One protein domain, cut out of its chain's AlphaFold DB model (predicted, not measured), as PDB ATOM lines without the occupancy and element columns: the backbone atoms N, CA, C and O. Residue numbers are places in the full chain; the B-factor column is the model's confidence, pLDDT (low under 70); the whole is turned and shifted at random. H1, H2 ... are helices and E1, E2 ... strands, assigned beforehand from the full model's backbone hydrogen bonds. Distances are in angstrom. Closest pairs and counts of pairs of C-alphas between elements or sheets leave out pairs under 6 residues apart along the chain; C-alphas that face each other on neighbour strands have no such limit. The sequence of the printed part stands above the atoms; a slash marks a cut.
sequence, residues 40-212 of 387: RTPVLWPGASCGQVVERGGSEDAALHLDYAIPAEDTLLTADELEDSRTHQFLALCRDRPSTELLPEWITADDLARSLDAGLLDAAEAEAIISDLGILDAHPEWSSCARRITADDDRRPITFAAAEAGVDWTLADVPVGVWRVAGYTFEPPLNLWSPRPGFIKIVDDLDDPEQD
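AT A GLANCE: This is residues 40 to 212 of the 387 residues of an uncharacterized protein of Plesiocystis pacifica SIR-1 (UniProt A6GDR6). Little of this domain is regular structure. A strongly twisted, branched sheet built round strand E6 has the small antiparallel sheet of E2 and E5 near it and helices H1 and H2 at one end. Mixed in class, the 173-residue printed part is compact, radius of gyration of the C-alphas 16.9 A, spanning 54 by 36 by 29 A.

IN THESE COORDINATES: E1, residues 51 to 55, begins at C-alpha (161.349, 110.904, 141.354). Then come E2, 63 to 66; E3, 87 to 93; H1, 109 to 117; H2, 123 to 131; E4, 146 to 148; H3, 160 to 164; E5, 167 to 170; E6, 177 to 186, 27.3 A; E7, 192 to 195; E8, 199 to 203, ending at (166.251, 100.102, 147.854).

HOW THE PARTS SIT: E6 has antiparallel E3 on one side, N 89 and O 184 2.8 A apart, and E7 and E8 on the other side. The hairpin H1 and H2 only just touch, closest C-alphas Leu 116 and Ala 123, 6.9 A. In H1, H2 and H3 every O i to N i+4 pair is within hydrogen-bond range.

THE WHOLE: The printed part has no cut, long links, for instance E2 to E3, and pLDDT under 70 at residue 132.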
ATOM      1  N   ARG A  40     174.176 135.396 148.050       92.25
ATOM      2  CA  ARG A  40     174.768 134.053 148.127       92.25
ATOM      3  C   ARG A  40     174.444 133.288 146.857       92.25
ATOM      4  O   ARG A  40     173.299 133.313 146.400       92.25
ATOM      5  N   THR A  41     175.431 132.595 146.311       96.25
ATOM      6  CA  THR A  41     175.266 131.849 145.064       96.25
ATOM      7  C   THR A  41     174.607 130.490 145.340       96.25
ATOM      8  O   THR A  41     175.278 129.588 145.846       96.25
ATOM      9  N   PRO A  42     173.309 130.292 145.014       97.56
ATOM     10  CA  PRO A  42     172.610 129.052 145.330       97.56
ATOM     11  C   PRO A  42     173.076 127.889 144.452       97.56
ATOM     12  O   PRO A  42     173.545 128.075 143.325       97.56
ATOM     13  N   VAL A  43     172.818 126.676 144.937       98.31
ATOM     14  CA  VAL A  43     172.811 125.473 144.101       98.31
ATOM     15  C   VAL A  43     171.515 125.452 143.293       98.31
ATOM     16  O   VAL A  43     170.422 125.604 143.836       98.31
ATOM     17  N   LEU A  44     171.627 125.230 141.989       98.38
ATOM     18  CA  LEU A  44     170.500 125.016 141.090       98.38
ATOM     19  C   LEU A  44     170.464 123.552 140.664       98.38
ATOM     20  O   LEU A  44     171.502 122.930 140.463       98.38
ATOM     21  N   TRP A  45     169.265 123.023 140.443       97.88
ATOM     22  CA  TRP A  45     169.052 121.618 140.090       97.88
ATOM     23  C   TRP A  45     168.411 121.469 138.702       97.88
ATOM     24  O   TRP A  45     167.307 120.924 138.588       97.88
ATOM     25  N   PRO A  46     169.026 122.009 137.627       95.38
ATOM     26  CA  PRO A  46     168.442 121.917 136.297       95.38
ATOM     27  C   PRO A  46     168.429 120.457 135.843       95.38
ATOM     28  O   PRO A  46     169.461 119.800 135.799       95.38
ATOM     29  N   GLY A  47     167.251 119.950 135.489       92.31
ATOM     30  CA  GLY A  47     167.100 118.570 135.027       92.31
ATOM     31  C   GLY A  47     166.955 117.527 136.137       92.31
ATOM     32  O   GLY A  47     166.836 116.347 135.816       92.31
ATOM     33  N   ALA A  48     166.898 117.928 137.414       96.44
ATOM     34  CA  ALA A  48     166.538 117.004 138.484       96.44
ATOM     35  C   ALA A  48     165.154 116.388 138.219       96.44
ATOM     36  O   ALA A  48     164.172 117.099 137.988       96.44
ATOM     37  N   SER A  49     165.084 115.055 138.243       95.62
ATOM     38  CA  SER A  49     163.824 114.333 138.101       95.62
ATOM     39  C   SER A  49     162.944 114.525 139.337       95.62
ATOM     40  O   SER A  49     163.437 114.662 140.461       95.62
ATOM     41  N   CYS A  50     161.627 114.486 139.129       96.12
ATOM     42  CA  CYS A  50     160.664 114.535 140.226       96.12
ATOM     43  C   CYS A  50     160.789 113.302 141.149       96.12
ATOM     44  O   CYS A  50     160.676 113.424 142.366       96.12
ATOM     45  N   GLY A  51     161.082 112.125 140.595       96.88
ATOM     46  CA  GLY A  51     161.349 110.904 141.354       96.88
ATOM     47  C   GLY A  51     162.537 110.156 140.766       96.88
ATOM     48  O   GLY A  51     162.776 110.210 139.554       96.88
ATOM     49  N   GLN A  52     163.312 109.500 141.619       97.19
ATOM     50  CA  GLN A  52     164.412 108.635 141.212       97.19
ATOM     51  C   GLN A  52     164.509 107.451 142.167       97.19
ATOM     52  O   GLN A  52     164.708 107.650 143.361       97.19
ATOM     53  N   VAL A  53     164.394 106.236 141.642       96.81
ATOM     54  CA  VAL A  53     164.581 104.999 142.409       96.81
ATOM     55  C   VAL A  53     165.955 104.441 142.093       96.81
ATOM     56  O   VAL A  53     166.334 104.355 140.924       96.81
ATOM     57  N   VAL A  54     166.717 104.104 143.127       95.81
ATOM     58  CA  VAL A  54     168.058 103.541 143.008       95.81
ATOM     59  C   VAL A  54     168.104 102.217 143.747       95.81
ATOM     60  O   VAL A  54     167.951 102.168 144.966       95.81
ATOM     61  N   GLU A  55     168.350 101.154 142.992       94.00
ATOM     62  CA  GLU A  55     168.670  99.842 143.536       94.00
ATOM     63  C   GLU A  55     170.179  99.745 143.768       94.00
ATOM     64  O   GLU A  55     170.977  99.874 142.835       94.00
ATOM     65  N   ARG A  56     170.586  99.532 145.021       91.62
ATOM     66  CA  ARG A  56     171.999  99.368 145.388       91.62
ATOM     67  C   ARG A  56     172.517  97.956 145.095       91.62
ATOM     68  O   ARG A  56     173.725  97.777 144.924       91.62
ATOM     69  N   GLY A  57     171.637  96.950 145.067       80.00
ATOM     70  CA  GLY A  57     171.984  95.554 144.776       80.00
ATOM     71  C   GLY A  57     173.050  94.968 145.713       80.00
ATOM     72  O   GLY A  57     173.821  94.098 145.308       80.00
ATOM     73  N   GLY A  58     173.163  95.499 146.937       75.31
ATOM     74  CA  GLY A  58     174.189  95.122 147.914       75.31
ATOM     75  C   GLY A  58     175.635  95.473 147.527       75.31
ATOM     76  O   GLY A  58     176.562  94.951 148.142       75.31
ATOM     77  N   SER A  59     175.856  96.315 146.510       79.75
ATOM     78  CA  SER A  59     177.199  96.740 146.107       79.75
ATOM     79  C   SER A  59     177.744  97.835 147.030       79.75
ATOM     80  O   SER A  59     177.106  98.871 147.219       79.75
ATOM     81  N   GLU A  60     178.958  97.633 147.550       80.62
ATOM     82  CA  GLU A  60     179.701  98.650 148.316       80.62
ATOM     83  C   GLU A  60     180.153  99.836 147.438       80.62
ATOM     84  O   GLU A  60     180.426 100.915 147.956       80.62
ATOM     85  N   ASP A  61     180.169  99.672 146.112       85.12
ATOM     86  CA  ASP A  61     180.559 100.715 145.154       85.12
ATOM     87  C   ASP A  61     179.347 101.438 144.540       85.12
ATOM     88  O   ASP A  61     179.495 102.227 143.603       85.12
ATOM     89  N   ALA A  62     178.128 101.163 145.021       93.00
ATOM     90  CA  ALA A  62     176.941 101.836 144.520       93.00
ATOM     91  C   ALA A  62     177.026 103.337 144.813       93.00
ATOM     92  O   ALA A  62     177.080 103.761 145.970       93.00
ATOM     93  N   ALA A  63     177.002 104.135 143.751       95.31
ATOM     94  CA  ALA A  63     177.014 105.581 143.828       95.31
ATOM     95  C   ALA A  63     175.927 106.166 142.926       95.31
ATOM     96  O   ALA A  63     175.671 105.670 141.826       95.31
ATOM     97  N   LEU A  64     175.303 107.240 143.398       96.94
ATOM     98  CA  LEU A  64     174.354 108.031 142.635       96.94
ATOM     99  C   LEU A  64     175.000 109.353 142.222       96.94
ATOM    100  O   LEU A  64     175.320 110.176 143.076       96.94
ATOM    101  N   HIS A  65     175.124 109.577 140.917       97.88
ATOM    102  CA  HIS A  65     175.533 110.871 140.387       97.88
ATOM    103  C   HIS A  65     174.387 111.887 140.458       97.88
ATOM    104  O   HIS A  65     173.258 111.591 140.058       97.88
ATOM    105  N   LEU A  66     174.686 113.092 140.936       98.31
ATOM    106  CA  LEU A  66     173.761 114.213 141.020       98.31
ATOM    107  C   LEU A  66     174.322 115.409 140.248       98.31
ATOM    108  O   LEU A  66     175.300 116.038 140.661       98.31
ATOM    109  N   ASP A  67     173.647 115.750 139.155       98.38
ATOM    110  CA  ASP A  67     173.918 116.967 138.398       98.38
ATOM    111  C   ASP A  67     173.403 118.196 139.156       98.38
ATOM    112  O   ASP A  67     172.270 118.218 139.649       98.38
ATOM    113  N   TYR A  68     174.214 119.252 139.203       98.56
ATOM    114  CA  TYR A  68     173.800 120.561 139.693       98.56
ATOM    115  C   TYR A  68     174.417 121.677 138.845       98.56
ATOM    116  O   TYR A  68     175.331 121.465 138.052       98.56
ATOM    117  N   ALA A  69     173.898 122.889 138.998       98.62
ATOM    118  CA  ALA A  69     174.418 124.078 138.344       98.62
ATOM    119  C   ALA A  69     174.498 125.249 139.320       98.62
ATOM    120  O   ALA A  69     173.967 125.209 140.427       98.62
ATOM    121  N   ILE A  70     175.142 126.319 138.868       98.56
ATOM    122  CA  ILE A  70     175.269 127.582 139.591       98.56
ATOM    123  C   ILE A  70     174.926 128.736 138.643       98.56
ATOM    124  O   ILE A  70     175.173 128.623 137.436       98.56
ATOM    125  N   PRO A  71     174.351 129.846 139.134       97.81
ATOM    126  CA  PRO A  71     174.035 130.993 138.284       97.81
ATOM    127  C   PRO A  71     175.277 131.807 137.887       97.81
ATOM    128  O   PRO A  71     175.273 132.450 136.836       97.81
ATOM    129  N   ALA A  72     176.329 131.787 138.708       97.19
ATOM    130  CA  ALA A  72     177.604 132.465 138.486       97.19
ATOM    131  C   ALA A  72     178.715 131.783 139.302       97.19
ATOM    132  O   ALA A  72     178.415 131.038 140.229       97.19
ATOM    133  N   GLU A  73     179.982 132.030 138.959       96.94
ATOM    134  CA  GLU A  73     181.114 131.619 139.802       96.94
ATOM    135  C   GLU A  73     181.289 132.579 140.972       96.94
ATOM    136  O   GLU A  73     181.101 133.789 140.822       96.94
ATOM    137  N   ASP A  74     181.712 132.034 142.105       95.06
ATOM    138  CA  ASP A  74     181.821 132.771 143.351       95.06
ATOM    139  C   ASP A  74     183.010 132.272 144.174       95.06
ATOM    140  O   ASP A  74     182.902 131.397 145.026       95.06
ATOM    141  N   THR A  75     184.197 132.782 143.850       92.94
ATOM    142  CA  THR A  75     185.464 132.323 144.450       92.94
ATOM    143  C   THR A  75     186.313 133.460 145.011       92.94
ATOM    144  O   THR A  75     187.467 133.252 145.384       92.94
ATOM    145  N   LEU A  76     185.817 134.697 144.957       90.50
ATOM    146  CA  LEU A  76     186.590 135.879 145.328       90.50
ATOM    147  C   LEU A  76     186.413 136.177 146.812       90.50
ATOM    148  O   LEU A  76     185.526 136.936 147.179       90.50
ATOM    149  N   LEU A  77     187.297 135.621 147.635       90.38
ATOM    150  CA  LEU A  77     187.309 135.874 149.072       90.38
ATOM    151  C   LEU A  77     187.835 137.276 149.405       90.38
ATOM    152  O   LEU A  77     188.843 137.737 148.849       90.38
ATOM    153  N   THR A  78     187.178 137.942 150.345       87.06
ATOM    154  CA  THR A  78     187.671 139.143 151.014       87.06
ATOM    155  C   THR A  78     188.489 138.772 152.256       87.06
ATOM    156  O   THR A  78     188.532 137.628 152.697       87.06
ATOM    157  N   ALA A  79     189.229 139.741 152.805       86.56
ATOM    158  CA  ALA A  79     190.147 139.493 153.925       86.56
ATOM    159  C   ALA A  79     189.441 139.200 155.262       86.56
ATOM    160  O   ALA A  79     190.105 138.873 156.242       86.56
ATOM    161  N   ASP A  80     188.131 139.407 155.309       85.31
ATOM    162  CA  ASP A  80     187.248 139.184 156.444       85.31
ATOM    163  C   ASP A  80     186.455 137.875 156.336       85.31
ATOM    164  O   ASP A  80     185.611 137.643 157.183       85.31
ATOM    165  N   GLU A  81     186.731 137.013 155.354       90.25
ATOM    166  CA  GLU A  81     186.071 135.710 155.194       90.25
ATOM    167  C   GLU A  81     186.948 134.531 155.646       90.25
ATOM    168  O   GLU A  81     188.174 134.636 155.739       90.25
ATOM    169  N   LEU A  82     186.312 133.379 155.895       93.69
ATOM    170  CA  LEU A  82     187.013 132.108 156.090       93.69
ATOM    171  C   LEU A  82     187.613 131.611 154.767       93.69
ATOM    172  O   LEU A  82     187.044 131.815 153.700       93.69
ATOM    173  N   GLU A  83     188.749 130.914 154.833       93.06
ATOM    174  CA  GLU A  83     189.440 130.403 153.636       93.06
ATOM    175  C   GLU A  83     188.634 129.337 152.870       93.06
ATOM    176  O   GLU A  83     188.833 129.167 151.668       93.06
ATOM    177  N   ASP A  84     187.735 128.625 153.557       93.19
ATOM    178  CA  ASP A  84     186.841 127.597 153.015       93.19
ATOM    179  C   ASP A  84     185.393 128.081 152.818       93.19
ATOM    180  O   ASP A  84     184.514 127.266 152.517       93.19
ATOM    181  N   SER A  85     185.121 129.386 152.971       93.56
ATOM    182  CA  SER A  85     183.812 129.956 152.621       93.56
ATOM    183  C   SER A  85     183.582 129.951 151.105       93.56
ATOM    184  O   SER A  85     184.468 129.618 150.312       93.56
ATOM    185  N   ARG A  86     182.361 130.310 150.690       94.62
ATOM    186  CA  ARG A  86     181.903 130.289 149.292       94.62
ATOM    187  C   ARG A  86     182.076 128.910 148.672       94.62
ATOM    188  O   ARG A  86     182.623 128.728 147.581       94.62
ATOM    189  N   THR A  87     181.601 127.918 149.410       97.88
ATOM    190  CA  THR A  87     181.631 126.524 148.995       97.88
ATOM    191  C   THR A  87     180.249 125.892 149.083       97.88
ATOM    192  O   THR A  87     179.380 126.322 149.843       97.88
ATOM    193  N   HIS A  88     180.031 124.864 148.266       98.50
ATOM    194  CA  HIS A  88     178.830 124.044 148.283       98.50
ATOM    195  C   HIS A  88     179.079 122.721 149.001       98.50
ATOM    196  O   HIS A  88     180.083 122.045 148.768       98.50
ATOM    197  N   GLN A  89     178.118 122.327 149.828       98.31
ATOM    198  CA  GLN A  89     178.027 121.015 150.452       98.31
ATOM    199  C   GLN A  89     176.668 120.393 150.135       98.31
ATOM    200  O   GLN A  89     175.682 121.103 149.960       98.31
ATOM    201  N   PHE A  90     176.593 119.068 150.057       98.69
ATOM    202  CA  PHE A  90     175.367 118.365 149.689       98.69
ATOM    203  C   PHE A  90     174.939 117.421 150.800       98.69
ATOM    204  O   PHE A  90     175.771 116.731 151.396       98.69
ATOM    205  N   LEU A  91     173.639 117.402 151.081       98.69
ATOM    206  CA  LEU A  91     173.057 116.603 152.148       98.69
ATOM    207  C   LEU A  91     171.785 115.905 151.679       98.69
ATOM    208  O   LEU A  91     171.014 116.449 150.888       98.69
ATOM    209  N   ALA A  92     171.567 114.710 152.218       98.50
ATOM    210  CA  ALA A  92     170.331 113.958 152.100       98.50
ATOM    211  C   ALA A  92     169.568 113.999 153.430       98.50
ATOM    212  O   ALA A  92     170.158 113.847 154.497       98.50
ATOM    213  N   LEU A  93     168.257 114.192 153.369       98.44
ATOM    214  CA  LEU A  93     167.339 114.305 154.495       98.44
ATOM    215  C   LEU A  93     166.319 113.171 154.409       98.44
ATOM    216  O   LEU A  93     165.711 112.968 153.361       98.44
ATOM    217  N   CYS A  94     166.106 112.451 155.503       97.38
ATOM    218  CA  CYS A  94     165.251 111.261 155.559       97.38
ATOM    219  C   CYS A  94     163.738 111.538 155.461       97.38
ATOM    220  O   CYS A  94     162.935 110.606 155.477       97.38
ATOM    221  N   ARG A  95     163.324 112.811 155.428       95.56
ATOM    222  CA  ARG A  95     161.921 113.214 155.299       95.56
ATOM    223  C   ARG A  95     161.775 114.538 154.572       95.56
ATOM    224  O   ARG A  95     162.698 115.350 154.524       95.56
ATOM    225  N   ASP A  96     160.573 114.752 154.055       96.69
ATOM    226  CA  ASP A  96     160.147 116.056 153.571       96.69
ATOM    227  C   ASP A  96     159.732 116.987 154.716       96.69
ATOM    228  O   ASP A  96     159.452 116.537 155.833       96.69
ATOM    229  N   ARG A  97     159.656 118.287 154.428       95.44
ATOM    230  CA  ARG A  97     159.282 119.315 155.408       95.44
ATOM    231  C   ARG A  97     158.481 120.449 154.762       95.44
ATOM    232  O   ARG A  97     158.724 120.762 153.595       95.44
ATOM    233  N   PRO A  98     157.553 121.093 155.490       94.12
ATOM    234  CA  PRO A  98     156.965 122.342 155.029       94.12
ATOM    235  C   PRO A  98     158.037 123.440 154.970       94.12
ATOM    236  O   PRO A  98     159.022 123.411 155.706       94.12
ATOM    237  N   SER A  99     157.829 124.456 154.134       90.38
ATOM    238  CA  SER A  99     158.785 125.564 153.989       90.38
ATOM    239  C   SER A  99     158.948 126.420 155.256       90.38
ATOM    240  O   SER A  99     159.914 127.170 155.349       90.38
ATOM    241  N   THR A 100     158.017 126.331 156.211       90.56
ATOM    242  CA  THR A 100     158.092 126.995 157.526       90.56
ATOM    243  C   THR A 100     159.022 126.289 158.504       90.56
ATOM    244  O   THR A 100     159.558 126.930 159.403       90.56
ATOM    245  N   GLU A 101     159.230 124.984 158.343       92.75
ATOM    246  CA  GLU A 101     160.176 124.230 159.154       92.75
ATOM    247  C   GLU A 101     161.568 124.418 158.549       92.75
ATOM    248  O   GLU A 101     161.954 123.709 157.621       92.75
ATOM    249  N   LEU A 102     162.299 125.435 159.002       92.06
ATOM    250  CA  LEU A 102     163.617 125.766 158.466       92.06
ATOM    251  C   LEU A 102     164.662 124.723 158.878       92.06
ATOM    252  O   LEU A 102     164.629 124.191 159.985       92.06
ATOM    253  N   LEU A 103     165.609 124.447 157.978       95.25
ATOM    254  CA  LEU A 103     166.802 123.699 158.367       95.25
ATOM    255  C   LEU A 103     167.699 124.593 159.226       95.25
ATOM    256  O   LEU A 103     167.754 125.799 158.970       95.25
ATOM    257  N   PRO A 104     168.436 124.004 160.180       95.75
ATOM    258  CA  PRO A 104     169.476 124.702 160.922       95.75
ATOM    259  C   PRO A 104     170.430 125.455 159.991       95.75
ATOM    260  O   PRO A 104     170.853 124.925 158.961       95.75
ATOM    261  N   GLU A 105     170.757 126.698 160.337       94.56
ATOM    262  CA  GLU A 105     171.642 127.544 159.528       94.56
ATOM    263  C   GLU A 105     173.066 126.978 159.448       94.56
ATOM    264  O   GLU A 105     173.742 127.115 158.426       94.56
ATOM    265  N   TRP A 106     173.508 126.298 160.504       96.56
ATOM    266  CA  TRP A 106     174.837 125.713 160.620       96.56
ATOM    267  C   TRP A 106     174.756 124.198 160.535       96.56
ATOM    268  O   TRP A 106     173.864 123.579 161.112       96.56
ATOM    269  N   ILE A 107     175.712 123.577 159.845       96.69
ATOM    270  CA  ILE A 107     175.817 122.114 159.828       96.69
ATOM    271  C   ILE A 107     176.487 121.632 161.118       96.69
ATOM    272  O   ILE A 107     175.918 120.808 161.839       96.69
ATOM    273  N   THR A 108     177.659 122.187 161.438       95.81
ATOM    274  CA  THR A 108     178.479 121.771 162.581       95.81
ATOM    275  C   THR A 108     178.667 122.902 163.595       95.81
ATOM    276  O   THR A 108     178.612 124.087 163.262       95.81
ATOM    277  N   ALA A 109     178.935 122.539 164.854       94.69
ATOM    278  CA  ALA A 109     179.336 123.507 165.879       94.69
ATOM    279  C   ALA A 109     180.736 124.096 165.614       94.69
ATOM    280  O   ALA A 109     181.027 125.202 166.065       94.69
ATOM    281  N   ASP A 110     181.589 123.365 164.890       95.31
ATOM    282  CA  ASP A 110     182.930 123.821 164.520       95.31
ATOM    283  C   ASP A 110     182.866 124.986 163.526       95.31
ATOM    284  O   ASP A 110     183.500 126.010 163.752       95.31
ATOM    285  N   ASP A 111     182.024 124.893 162.492       95.81
ATOM    286  CA  ASP A 111     181.816 125.985 161.534       95.81
ATOM    287  C   ASP A 111     181.353 127.275 162.220       95.81
ATOM    288  O   ASP A 111     181.847 128.365 161.911       95.81
ATOM    289  N   LEU A 112     180.433 127.146 163.182       95.12
ATOM    290  CA  LEU A 112     179.952 128.272 163.975       95.12
ATOM    291  C   LEU A 112     181.084 128.873 164.819       95.12
ATOM    292  O   LEU A 112     181.277 130.088 164.817       95.12
ATOM    293  N   ALA A 113     181.862 128.029 165.504       94.69
ATOM    294  CA  ALA A 113     182.983 128.468 166.329       94.69
ATOM    295  C   ALA A 113     184.075 129.165 165.501       94.69
ATOM    296  O   ALA A 113     184.523 130.247 165.875       94.69
ATOM    297  N   ARG A 114     184.449 128.609 164.341       95.00
ATOM    298  CA  ARG A 114     185.420 129.225 163.419       95.00
ATOM    299  C   ARG A 114     184.930 130.577 162.899       95.00
ATOM    300  O   ARG A 114     185.724 131.508 162.779       95.00
ATOM    301  N   SER A 115     183.632 130.706 162.633       94.44
ATOM    302  CA  SER A 115     183.028 131.968 162.187       94.44
ATOM    303  C   SER A 115     183.008 133.025 163.295       94.44
ATOM    304  O   SER A 115     183.329 134.186 163.045       94.44
ATOM    305  N   LEU A 116     182.711 132.622 164.534       94.12
ATOM    306  CA  LEU A 116     182.811 133.490 165.709       94.12
ATOM    307  C   LEU A 116     184.259 133.957 165.943       94.12
ATOM    308  O   LEU A 116     184.499 135.148 166.138       94.12
ATOM    309  N   ASP A 117     185.232 133.046 165.862       93.88
ATOM    310  CA  ASP A 117     186.658 133.359 166.031       93.88
ATOM    311  C   ASP A 117     187.187 134.302 164.935       93.88
ATOM    312  O   ASP A 117     188.058 135.138 165.195       93.88
ATOM    313  N   ALA A 118     186.637 134.209 163.721       91.88
ATOM    314  CA  ALA A 118     186.924 135.123 162.616       91.88
ATOM    315  C   ALA A 118     186.241 136.500 162.759       91.88
ATOM    316  O   ALA A 118     186.522 137.407 161.976       91.88
ATOM    317  N   GLY A 119     185.374 136.682 163.761       91.81
ATOM    318  CA  GLY A 119     184.612 137.914 163.967       91.81
ATOM    319  C   GLY A 119     183.512 138.135 162.928       91.81
ATOM    320  O   GLY A 119     183.137 139.281 162.688       91.81
ATOM    321  N   LEU A 120     183.026 137.057 162.300       90.12
ATOM    322  CA  LEU A 120     181.908 137.081 161.347       90.12
ATOM    323  C   LEU A 120     180.547 137.145 162.038       90.12
ATOM    324  O   LEU A 120     179.564 137.531 161.417       90.12
ATOM    325  N   LEU A 121     180.514 136.760 163.309       90.38
ATOM    326  CA  LEU A 121     179.359 136.789 164.198       90.38
ATOM    327  C   LEU A 121     179.793 137.424 165.510       90.38
ATOM    328  O   LEU A 121     180.958 137.296 165.908       90.38
ATOM    329  N   ASP A 122     178.862 138.053 166.216       90.12
ATOM    330  CA  ASP A 122     179.101 138.407 167.607       90.12
ATOM    331  C   ASP A 122     178.769 137.246 168.567       90.12
ATOM    332  O   ASP A 122     178.141 136.243 168.220       90.12
ATOM    333  N   ALA A 123     179.254 137.350 169.808       88.94
ATOM    334  CA  ALA A 123     179.080 136.289 170.796       88.94
ATOM    335  C   ALA A 123     177.614 136.094 171.222       88.94
ATOM    336  O   ALA A 123     177.246 134.987 171.602       88.94
ATOM    337  N   ALA A 124     176.796 137.149 171.176       90.75
ATOM    338  CA  ALA A 124     175.386 137.062 171.538       90.75
ATOM    339  C   ALA A 124     174.579 136.376 170.425       90.75
ATOM    340  O   ALA A 124     173.719 135.549 170.722       90.75
ATOM    341  N   GLU A 125     174.895 136.660 169.160       86.56
ATOM    342  CA  GLU A 125     174.354 135.963 167.990       86.56
ATOM    343  C   GLU A 125     174.708 134.473 168.029       86.56
ATOM    344  O   GLU A 125     173.824 133.622 167.929       86.56
ATOM    345  N   ALA A 126     175.981 134.140 168.261       86.94
ATOM    346  CA  ALA A 126     176.415 132.751 168.371       86.94
ATOM    347  C   ALA A 126     175.738 132.013 169.542       86.94
ATOM    348  O   ALA A 126     175.351 130.853 169.394       86.94
ATOM    349  N   GLU A 127     175.560 132.670 170.695       87.81
ATOM    350  CA  GLU A 127     174.857 132.087 171.845       87.81
ATOM    351  C   GLU A 127     173.386 131.781 171.519       87.81
ATOM    352  O   GLU A 127     172.919 130.687 171.839       87.81
ATOM    353  N   ALA A 128     172.692 132.689 170.823       86.31
ATOM    354  CA  ALA A 128     171.316 132.472 170.373       86.31
ATOM    355  C   ALA A 128     171.210 131.301 169.377       86.31
ATOM    356  O   ALA A 128     170.357 130.431 169.518       86.31
ATOM    357  N   ILE A 129     172.128 131.206 168.409       84.94
ATOM    358  CA  ILE A 129     172.159 130.095 167.441       84.94
ATOM    359  C   ILE A 129     172.337 128.746 168.154       84.94
ATOM    360  O   ILE A 129     171.656 127.768 167.829       84.94
ATOM    361  N   ILE A 130     173.237 128.683 169.142       82.94
ATOM    362  CA  ILE A 130     173.483 127.467 169.928       82.94
ATOM    363  C   ILE A 130     172.248 127.090 170.755       82.94
ATOM    364  O   ILE A 130     171.940 125.902 170.870       82.94
ATOM    365  N   SER A 131     171.542 128.068 171.334       75.88
ATOM    366  CA  SER A 131     170.337 127.803 172.128       75.88
ATOM    367  C   SER A 131     169.136 127.379 171.285       75.88
ATOM    368  O   SER A 131     168.310 126.600 171.766       75.88
ATOM    369  N   ASP A 132     169.061 127.833 170.033       67.19
ATOM    370  CA  ASP A 132     167.843 127.789 169.216       67.19
ATOM    371  C   ASP A 132     167.840 126.660 168.175       67.19
ATOM    372  O   ASP A 132     167.192 126.752 167.136       67.19
ATOM    373  N   LEU A 133     168.548 125.558 168.446       83.81
ATOM    374  CA  LEU A 133     168.658 124.413 167.529       83.81
ATOM    375  C   LEU A 133     169.324 124.774 166.181       83.81
ATOM    376  O   LEU A 133     169.194 124.042 165.203       83.81
ATOM    377  N   GLY A 134     170.089 125.866 166.114       92.31
ATOM    378  CA  GLY A 134     170.675 126.390 164.876       92.31
ATOM    379  C   GLY A 134     171.800 125.550 164.259       92.31
ATOM    380  O   GLY A 134     172.330 125.938 163.220       92.31
ATOM    381  N   ILE A 135     172.141 124.397 164.852       96.12
ATOM    382  CA  ILE A 135     173.184 123.467 164.390       96.12
ATOM    383  C   ILE A 135     172.574 122.101 164.047       96.12
ATOM    384  O   ILE A 135     172.025 121.426 164.919       96.12
ATOM    385  N   LEU A 136     172.740 121.652 162.802       96.38
ATOM    386  CA  LEU A 136     172.174 120.410 162.264       96.38
ATOM    387  C   LEU A 136     172.587 119.170 163.066       96.38
ATOM    388  O   LEU A 136     171.733 118.355 163.414       96.38
ATOM    389  N   ASP A 137     173.868 119.056 163.417       95.50
ATOM    390  CA  ASP A 137     174.403 117.907 164.162       95.50
ATOM    391  C   ASP A 137     173.911 117.803 165.603       95.50
ATOM    392  O   ASP A 137     173.902 116.716 166.182       95.50
ATOM    393  N   ALA A 138     173.491 118.924 166.183       94.44
ATOM    394  CA  ALA A 138     172.912 118.970 167.517       94.44
ATOM    395  C   ALA A 138     171.374 118.988 167.482       94.44
ATOM    396  O   ALA A 138     170.738 118.876 168.531       94.44
ATOM    397  N   HIS A 139     170.763 119.119 166.298       95.44
ATOM    398  CA  HIS A 139     169.321 119.272 166.173       95.44
ATOM    399  C   HIS A 139     168.604 117.954 166.513       95.44
ATOM    400  O   HIS A 139     168.887 116.924 165.888       95.44
ATOM    401  N   PRO A 140     167.629 117.951 167.439       93.56
ATOM    402  CA  PRO A 140     166.985 116.727 167.921       93.56
ATOM    403  C   PRO A 140     166.239 115.967 166.819       93.56
ATOM    404  O   PRO A 140     166.212 114.740 166.830       93.56
ATOM    405  N   GLU A 141     165.666 116.683 165.851       92.75
ATOM    406  CA  GLU A 141     164.909 116.068 164.753       92.75
ATOM    407  C   GLU A 141     165.747 115.762 163.506       92.75
ATOM    408  O   GLU A 141     165.375 114.890 162.722       92.75
ATOM    409  N   TRP A 142     166.868 116.465 163.302       95.69
ATOM    410  CA  TRP A 142     167.602 116.423 162.032       95.69
ATOM    411  C   TRP A 142     168.936 115.687 162.130       95.69
ATOM    412  O   TRP A 142     169.345 115.082 161.147       95.69
ATOM    413  N   SER A 143     169.576 115.643 163.299       95.50
ATOM    414  CA  SER A 143     170.886 114.995 163.481       95.50
ATOM    415  C   SER A 143     170.905 113.510 163.090       95.50
ATOM    416  O   SER A 143     171.893 113.017 162.552       95.50
ATOM    417  N   SER A 144     169.802 112.786 163.310       95.06
ATOM    418  CA  SER A 144     169.645 111.380 162.901       95.06
ATOM    419  C   SER A 144     169.050 111.206 161.499       95.06
ATOM    420  O   SER A 144     169.113 110.112 160.938       95.06
ATOM    421  N   CYS A 145     168.479 112.273 160.940       96.50
ATOM    422  CA  CYS A 145     167.746 112.274 159.678       96.50
ATOM    423  C   CYS A 145     168.571 112.821 158.505       96.50
ATOM    424  O   CYS A 145     168.283 112.511 157.352       96.50
ATOM    425  N   ALA A 146     169.592 113.629 158.782       97.44
ATOM    426  CA  ALA A 146     170.476 114.204 157.787       97.44
ATOM    427  C   ALA A 146     171.730 113.341 157.585       97.44
ATOM    428  O   ALA A 146     172.334 112.826 158.528       97.44
ATOM    429  N   ARG A 147     172.154 113.209 156.332       97.44
ATOM    430  CA  ARG A 147     173.378 112.522 155.916       97.44
ATOM    431  C   ARG A 147     174.172 113.428 154.989       97.44
ATOM    432  O   ARG A 147     173.598 114.103 154.139       97.44
ATOM    433  N   ARG A 148     175.495 113.421 155.138       97.44
ATOM    434  CA  ARG A 148     176.393 114.084 154.190       97.44
ATOM    435  C   ARG A 148     176.418 113.276 152.900       97.44
ATOM    436  O   ARG A 148     176.602 112.064 152.942       97.44
ATOM    437  N   ILE A 149     176.251 113.963 151.780       98.00
ATOM    438  CA  ILE A 149     176.625 113.465 150.452       98.00
ATOM    439  C   ILE A 149     178.076 113.862 150.172       98.00
ATOM    440  O   ILE A 149     178.849 113.083 149.630       98.00
ATOM    441  N   THR A 150     178.455 115.065 150.604       96.62
ATOM    442  CA  THR A 150     179.828 115.575 150.572       96.62
ATOM    443  C   THR A 150     180.303 115.808 152.001       96.62
ATOM    444  O   THR A 150     179.571 116.414 152.791       96.62
ATOM    445  N   ALA A 151     181.498 115.319 152.338       94.75
ATOM    446  CA  ALA A 151     182.109 115.540 153.647       94.75
ATOM    447  C   ALA A 151     182.391 117.035 153.892       94.75
ATOM    448  O   ALA A 151     182.417 117.833 152.953       94.75
ATOM    449  N   ASP A 152     182.563 117.417 155.158       92.81
ATOM    450  CA  ASP A 152     182.745 118.823 155.548       92.81
ATOM    451  C   ASP A 152     184.061 119.408 154.990       92.81
ATOM    452  O   ASP A 152     184.118 120.584 154.643       92.81
ATOM    453  N   ASP A 153     185.100 118.582 154.839       92.50
ATOM    454  CA  ASP A 153     186.400 118.926 154.249       92.50
ATOM    455  C   ASP A 153     186.450 118.785 152.717       92.50
ATOM    456  O   ASP A 153     187.336 119.348 152.074       92.50
ATOM    457  N   ASP A 154     185.458 118.115 152.123       95.69
ATOM    458  CA  ASP A 154     185.302 117.939 150.672       95.69
ATOM    459  C   ASP A 154     184.360 118.984 150.041       95.69
ATOM    460  O   ASP A 154     183.903 118.831 148.899       95.69
ATOM    461  N   ARG A 155     184.047 120.059 150.777       96.00
ATOM    462  CA  ARG A 155     183.244 121.187 150.290       96.00
ATOM    463  C   ARG A 155     183.765 121.698 148.948       96.00
ATOM    464  O   ARG A 155     184.959 121.899 148.729       96.00
ATOM    465  N   ARG A 156     182.839 121.918 148.017       97.75
ATOM    466  CA  ARG A 156     183.166 122.183 146.614       97.75
ATOM    467  C   ARG A 156     183.246 123.685 146.351       97.75
ATOM    468  O   ARG A 156     182.326 124.400 146.739       97.75
ATOM    469  N   PRO A 157     184.268 124.187 145.641       97.69
ATOM    470  CA  PRO A 157     184.319 125.597 145.261       97.69
ATOM    471  C   PRO A 157     183.194 125.943 144.279       97.69
ATOM    472  O   PRO A 157     182.883 125.155 143.381       97.69
ATOM    473  N   ILE A 158     182.629 127.146 144.392       98.19
ATOM    474  CA  ILE A 158     181.549 127.623 143.516       98.19
ATOM    475  C   ILE A 158     182.138 128.067 142.167       98.19
ATOM    476  O   ILE A 158     182.385 129.240 141.900       98.19
ATOM    477  N   THR A 159     182.406 127.088 141.305       98.50
ATOM    478  CA  THR A 159     182.937 127.276 139.944       98.50
ATOM    479  C   THR A 159     182.117 126.481 138.942       98.50
ATOM    480  O   THR A 159     181.563 125.433 139.283       98.50
ATOM    481  N   PHE A 160     182.080 126.923 137.684       98.56
ATOM    482  CA  PHE A 160     181.362 126.173 136.652       98.56
ATOM    483  C   PHE A 160     181.976 124.789 136.436       98.56
ATOM    484  O   PHE A 160     181.243 123.837 136.209       98.56
ATOM    485  N   ALA A 161     183.299 124.660 136.569       98.50
ATOM    486  CA  ALA A 161     183.988 123.378 136.441       98.50
ATOM    487  C   ALA A 161     183.610 122.391 137.560       98.50
ATOM    488  O   ALA A 161     183.396 121.212 137.292       98.50
ATOM    489  N   ALA A 162     183.509 122.860 138.810       98.25
ATOM    490  CA  ALA A 162     183.061 122.015 139.916       98.25
ATOM    491  C   ALA A 162     181.580 121.631 139.778       98.25
ATOM    492  O   ALA A 162     181.234 120.494 140.094       98.25
ATOM    493  N   ALA A 163     180.733 122.542 139.286       98.31
ATOM    494  CA  ALA A 163     179.323 122.266 139.019       98.31
ATOM    495  C   ALA A 163     179.124 121.276 137.860       98.31
ATOM    496  O   ALA A 163     178.384 120.311 138.001       98.31
ATOM    497  N   GLU A 164     179.846 121.453 136.748       98.00
ATOM    498  CA  GLU A 164     179.813 120.552 135.584       98.00
ATOM    499  C   GLU A 164     180.260 119.127 135.934       98.00
ATOM    500  O   GLU A 164     179.792 118.168 135.329       98.00
ATOM    501  N   ALA A 165     181.143 118.970 136.922       98.25
ATOM    502  CA  ALA A 165     181.566 117.660 137.400       98.25
ATOM    503  C   ALA A 165     180.511 116.934 138.260       98.25
ATOM    504  O   ALA A 165     180.734 115.770 138.579       98.25
ATOM    505  N   GLY A 166     179.422 117.600 138.668       97.56
ATOM    506  CA  GLY A 166     178.387 117.035 139.538       97.56
ATOM    507  C   GLY A 166     178.915 116.577 140.903       97.56
ATOM    508  O   GLY A 166     180.017 116.939 141.327       97.56
ATOM    509  N   VAL A 167     178.122 115.784 141.620       97.81
ATOM    510  CA  VAL A 167     178.539 115.134 142.871       97.81
ATOM    511  C   VAL A 167     178.105 113.674 142.882       97.81
ATOM    512  O   VAL A 167     176.970 113.359 142.538       97.81
ATOM    513  N   ASP A 168     179.008 112.788 143.292       97.56
ATOM    514  CA  ASP A 168     178.711 111.370 143.473       97.56
ATOM    515  C   ASP A 168     178.348 111.105 144.933       97.56
ATOM    516  O   ASP A 168     179.111 111.417 145.848       97.56
ATOM    517  N   TRP A 169     177.173 110.525 145.152       97.38
ATOM    518  CA  TRP A 169     176.703 110.103 146.459       97.38
ATOM    519  C   TRP A 169     176.921 108.606 146.637       97.38
ATOM    520  O   TRP A 169     176.183 107.799 146.074       97.38
ATOM    521  N   THR A 170     177.915 108.226 147.437       95.75
ATOM    522  CA  THR A 170     178.132 106.825 147.820       95.75
ATOM    523  C   THR A 170     176.978 106.320 148.681       95.75
ATOM    524  O   THR A 170     176.645 106.915 149.706       95.75
ATOM    525  N   LEU A 171     176.387 105.196 148.280       95.94
ATOM    526  CA  LEU A 171     175.176 104.650 148.886       95.94
ATOM    527  C   LEU A 171     175.441 103.473 149.829       95.94
ATOM    528  O   LEU A 171     174.499 103.012 150.465       95.94
ATOM    529  N   ALA A 172     176.679 102.986 149.953       91.75
ATOM    530  CA  ALA A 172     177.030 101.800 150.749       91.75
ATOM    531  C   ALA A 172     176.525 101.847 152.205       91.75
ATOM    532  O   ALA A 172     176.003 100.858 152.711       91.75
ATOM    533  N   ASP A 173     176.591 103.017 152.842       90.50
ATOM    534  CA  ASP A 173     176.169 103.218 154.236       90.50
ATOM    535  C   ASP A 173     174.832 103.965 154.366       90.50
ATOM    536  O   ASP A 173     174.425 104.360 155.462       90.50
ATOM    537  N   VAL A 174     174.130 104.187 153.251       94.56
ATOM    538  CA  VAL A 174     172.843 104.886 153.249       94.56
ATOM    539  C   VAL A 174     171.720 103.879 153.514       94.56
ATOM    540  O   VAL A 174     171.600 102.896 152.783       94.56
ATOM    541  N   PRO A 175     170.886 104.083 154.552       94.62
ATOM    542  CA  PRO A 175     169.727 103.229 154.777       94.62
ATOM    543  C   PRO A 175     168.738 103.263 153.607       94.62
ATOM    544  O   PRO A 175     168.494 104.325 153.022       94.62
ATOM    545  N   VAL A 176     168.116 102.112 153.336       95.38
ATOM    546  CA  VAL A 176     166.925 102.011 152.481       95.38
ATOM    547  C   VAL A 176     165.871 103.002 152.970       95.38
ATOM    548  O   VAL A 176     165.635 103.132 154.174       95.38
ATOM    549  N   GLY A 177     165.259 103.723 152.036       96.25
ATOM    550  CA  GLY A 177     164.271 104.742 152.355       96.25
ATOM    551  C   GLY A 177     164.144 105.835 151.306       96.25
ATOM    552  O   GLY A 177     164.777 105.803 150.251       96.25
ATOM    553  N   VAL A 178     163.306 106.822 151.620       98.00
ATOM    554  CA  VAL A 178     163.033 107.984 150.770       98.00
ATOM    555  C   VAL A 178     163.801 109.186 151.301       98.00
ATOM    556  O   VAL A 178     163.699 109.533 152.476       98.00
ATOM    557  N   TRP A 179     164.547 109.842 150.421       98.38
ATOM    558  CA  TRP A 179     165.454 110.930 150.752       98.38
ATOM    559  C   TRP A 179     165.124 112.192 149.952       98.38
ATOM    560  O   TRP A 179     164.840 112.146 148.750       98.38
ATOM    561  N   ARG A 180     165.202 113.347 150.617       98.19
ATOM    562  CA  ARG A 180     165.258 114.675 149.991       98.19
ATOM    563  C   ARG A 180     166.703 115.129 149.927       98.19
ATOM    564  O   ARG A 180     167.431 114.954 150.893       98.19
ATOM    565  N   VAL A 181     167.118 115.751 148.833       98.50
ATOM    566  CA  VAL A 181     168.475 116.302 148.721       98.50
ATOM    567  C   VAL A 181     168.427 117.816 148.811       98.50
ATOM    568  O   VAL A 181     167.500 118.444 148.305       98.50
ATOM    569  N   ALA A 182     169.429 118.411 149.444       98.38
ATOM    570  CA  ALA A 182     169.630 119.849 149.454       98.38
ATOM    571  C   ALA A 182     171.106 120.187 149.232       98.38
ATOM    572  O   ALA A 182     172.002 119.498 149.721       98.38
ATOM    573  N   GLY A 183     171.337 121.269 148.495       98.44
ATOM    574  CA  GLY A 183     172.616 121.960 148.467       98.44
ATOM    575  C   GLY A 183     172.682 122.967 149.611       98.44
ATOM    576  O   GLY A 183     171.685 123.611 149.931       98.44
ATOM    577  N   TYR A 184     173.848 123.107 150.213       98.50
ATOM    578  CA  TYR A 184     174.164 124.057 151.265       98.50
ATOM    579  C   TYR A 184     175.292 124.957 150.782       98.50
ATOM    580  O   TYR A 184     176.324 124.461 150.342       98.50
ATOM    581  N   THR A 185     175.094 126.269 150.834       98.06
ATOM    582  CA  THR A 185     176.133 127.259 150.544       98.06
ATOM    583  C   THR A 185     176.701 127.747 151.861       98.06
ATOM    584  O   THR A 185     175.990 128.400 152.629       98.06
ATOM    585  N   PHE A 186     177.962 127.407 152.110       96.75
ATOM    586  CA  PHE A 186     178.706 127.862 153.272       96.75
ATOM    587  C   PHE A 186     179.306 129.238 152.973       96.75
ATOM    588  O   PHE A 186     180.321 129.353 152.286       96.75
ATOM    589  N   GLU A 187     178.649 130.290 153.453       94.19
ATOM    590  CA  GLU A 187     179.080 131.686 153.300       94.19
ATOM    591  C   GLU A 187     178.694 132.497 154.555       94.19
ATOM    592  O   GLU A 187     177.796 133.349 154.508       94.19
ATOM    593  N   PRO A 188     179.346 132.226 155.705       92.69
ATOM    594  CA  PRO A 188     179.085 132.945 156.945       92.69
ATOM    595  C   PRO A 188     179.114 134.479 156.793       92.69
ATOM    596  O   PRO A 188     179.901 135.004 156.003       92.69
ATOM    597  N   PRO A 189     178.299 135.221 157.564       89.62
ATOM    598  CA  PRO A 189     177.432 134.715 158.630       89.62
ATOM    599  C   PRO A 189     176.105 134.113 158.155       89.62
ATOM    600  O   PRO A 189     175.460 133.460 158.961       89.62
ATOM    601  N   LEU A 190     175.709 134.291 156.887       89.69
ATOM    602  CA  LEU A 190     174.403 133.838 156.385       89.69
ATOM    603  C   LEU A 190     174.571 132.703 155.379       89.69
ATOM    604  O   LEU A 190     174.891 132.930 154.207       89.69
ATOM    605  N   ASN A 191     174.306 131.487 155.839       95.12
ATOM    606  CA  ASN A 191     174.369 130.291 155.009       95.12
ATOM    607  C   ASN A 191     173.040 130.046 154.281       95.12
ATOM    608  O   ASN A 191     171.975 130.483 154.721       95.12
ATOM    609  N   LEU A 192     173.079 129.331 153.153       96.31
ATOM    610  CA  LEU A 192     171.900 129.147 152.298       96.31
ATOM    611  C   LEU A 192     171.624 127.677 151.980       96.31
ATOM    612  O   LEU A 192     172.463 126.986 151.408       96.31
ATOM    613  N   TRP A 193     170.391 127.236 152.233       97.69
ATOM    614  CA  TRP A 193     169.875 125.938 151.791       97.69
ATOM    615  C   TRP A 193     169.124 126.053 150.461       97.69
ATOM    616  O   TRP A 193     168.235 126.884 150.302       97.69
ATOM    617  N   SER A 194     169.447 125.174 149.515       97.81
ATOM    618  CA  SER A 194     168.859 125.095 148.173       97.81
ATOM    619  C   SER A 194     168.310 123.681 147.921       97.81
ATOM    620  O   SER A 194     169.076 122.780 147.560       97.81
ATOM    621  N   PRO A 195     167.003 123.436 148.137       97.25
ATOM    622  CA  PRO A 195     166.427 122.098 148.011       97.25
ATOM    623  C   PRO A 195     166.459 121.600 146.558       97.25
ATOM    624  O   PRO A 195     166.155 122.348 145.626       97.25
ATOM    625  N   ARG A 196     166.791 120.320 146.367       97.62
ATOM    626  CA  ARG A 196     166.584 119.602 145.105       97.62
ATOM    627  C   ARG A 196     165.095 119.272 144.990       97.62
ATOM    628  O   ARG A 196     164.544 118.708 145.936       97.62
ATOM    629  N   PRO A 197     164.431 119.576 143.862       95.88
ATOM    630  CA  PRO A 197     163.066 119.117 143.657       95.88
ATOM    631  C   PRO A 197     163.029 117.584 143.623       95.88
ATOM    632  O   PRO A 197     163.992 116.931 143.210       95.88
ATOM    633  N   GLY A 198     161.905 117.009 144.036       97.12
ATOM    634  CA  GLY A 198     161.685 115.572 143.936       97.12
ATOM    635  C   GLY A 198     162.122 114.736 145.143       97.12
ATOM    636  O   GLY A 198     162.411 115.251 146.223       97.12
ATOM    637  N   PHE A 199     162.134 113.415 144.972       98.19
ATOM    638  CA  PHE A 199     162.701 112.445 145.920       98.19
ATOM    639  C   PHE A 199     163.750 111.557 145.254       98.19
ATOM    640  O   PHE A 199     163.757 111.376 144.035       98.19
ATOM    641  N   ILE A 200     164.583 110.946 146.095       98.38
ATOM    642  CA  ILE A 200     165.399 109.785 145.756       98.38
ATOM    643  C   ILE A 200     164.977 108.647 146.688       98.38
ATOM    644  O   ILE A 200     165.058 108.799 147.904       98.38
ATOM    645  N   LYS A 201     164.517 107.521 146.142       97.75
ATOM    646  CA  LYS A 201     164.235 106.300 146.900       97.75
ATOM    647  C   LYS A 201     165.388 105.323 146.714       97.75
ATOM    648  O   LYS A 201     165.758 105.021 145.585       97.75
ATOM    649  N   ILE A 202     165.959 104.855 147.815       97.00
ATOM    650  CA  ILE A 202     167.034 103.862 147.823       97.00
ATOM    651  C   ILE A 202     166.445 102.545 148.307       97.00
ATOM    652  O   ILE A 202     165.843 102.519 149.380       97.00
ATOM    653  N   VAL A 203     166.650 101.481 147.536       96.12
ATOM    654  CA  VAL A 203     166.251 100.102 147.854       96.12
ATOM    655  C   VAL A 203     167.434  99.157 147.641       96.12
ATOM    656  O   VAL A 203     168.342  99.457 146.862       96.12
ATOM    657  N   ASP A 204     167.447  98.018 148.328       94.69
ATOM    658  CA  ASP A 204     168.431  96.960 148.071       94.69
ATOM    659  C   ASP A 204     167.931  95.947 147.032       94.69
ATOM    660  O   ASP A 204     168.756  95.399 146.301       94.69
ATOM    661  N   ASP A 205     166.613  95.741 146.956       91.69
ATOM    662  CA  ASP A 205     165.930  94.837 146.024       91.69
ATOM    663  C   ASP A 205     164.601  95.469 145.574       91.69
ATOM    664  O   ASP A 205     163.718  95.714 146.400       91.69
ATOM    665  N   LEU A 206     164.460  95.764 144.277       89.75
ATOM    666  CA  LEU A 206     163.230  96.319 143.694       89.75
ATOM    667  C   LEU A 206     162.054  95.334 143.717       89.75
ATOM    668  O   LEU A 206     160.904  95.764 143.648       89.75
ATOM    669  N   ASP A 207     162.327  94.032 143.811       90.50
ATOM    670  CA  ASP A 207     161.295  92.999 143.877       90.50
ATOM    671  C   ASP A 207     160.797  92.767 145.321       90.50
ATOM    672  O   ASP A 207     159.831  92.021 145.520       90.50
ATOM    673  N   ASP A 208     161.417  93.397 146.331       91.50
ATOM    674  CA  ASP A 208     160.995  93.324 147.732       91.50
ATOM    675  C   ASP A 208     159.977  94.434 148.074       91.50
ATOM    676  O   ASP A 208     160.353  95.585 148.339       91.50
ATOM    677  N   PRO A 209     158.671  94.110 148.155       88.94
ATOM    678  CA  PRO A 209     157.645  95.106 148.423       88.94
ATOM    679  C   PRO A 209     157.766  95.722 149.820       88.94
ATOM    680  O   PRO A 209     157.188  96.781 150.042       88.94
ATOM    681  N   GLU A 210     158.483  95.111 150.774       89.62
ATOM    682  CA  GLU A 210     158.687  95.706 152.102       89.62
ATOM    683  C   GLU A 210     159.634  96.917 152.047       89.62
ATOM    684  O   GLU A 210     159.449  97.872 152.808       89.62
ATOM    685  N   GLN A 211     160.590  96.914 151.113       90.38
ATOM    686  CA  GLN A 211     161.556  98.000 150.898       90.38
ATOM    687  C   GLN A 211     161.030  99.103 149.983       90.38
ATOM    688  O   GLN A 211     161.481 100.248 150.068       90.38
ATOM    689  N   ASP A 212     160.061  98.768 149.136       91.69
ATOM    690  CA  ASP A 212     159.441  99.659 148.163       91.69
ATOM    691  C   ASP A 212     158.498 100.688 148.822       91.69
ATOM    692  O   ASP A 212     157.290 100.698 148.596       91.69
TER     693      ASP A 212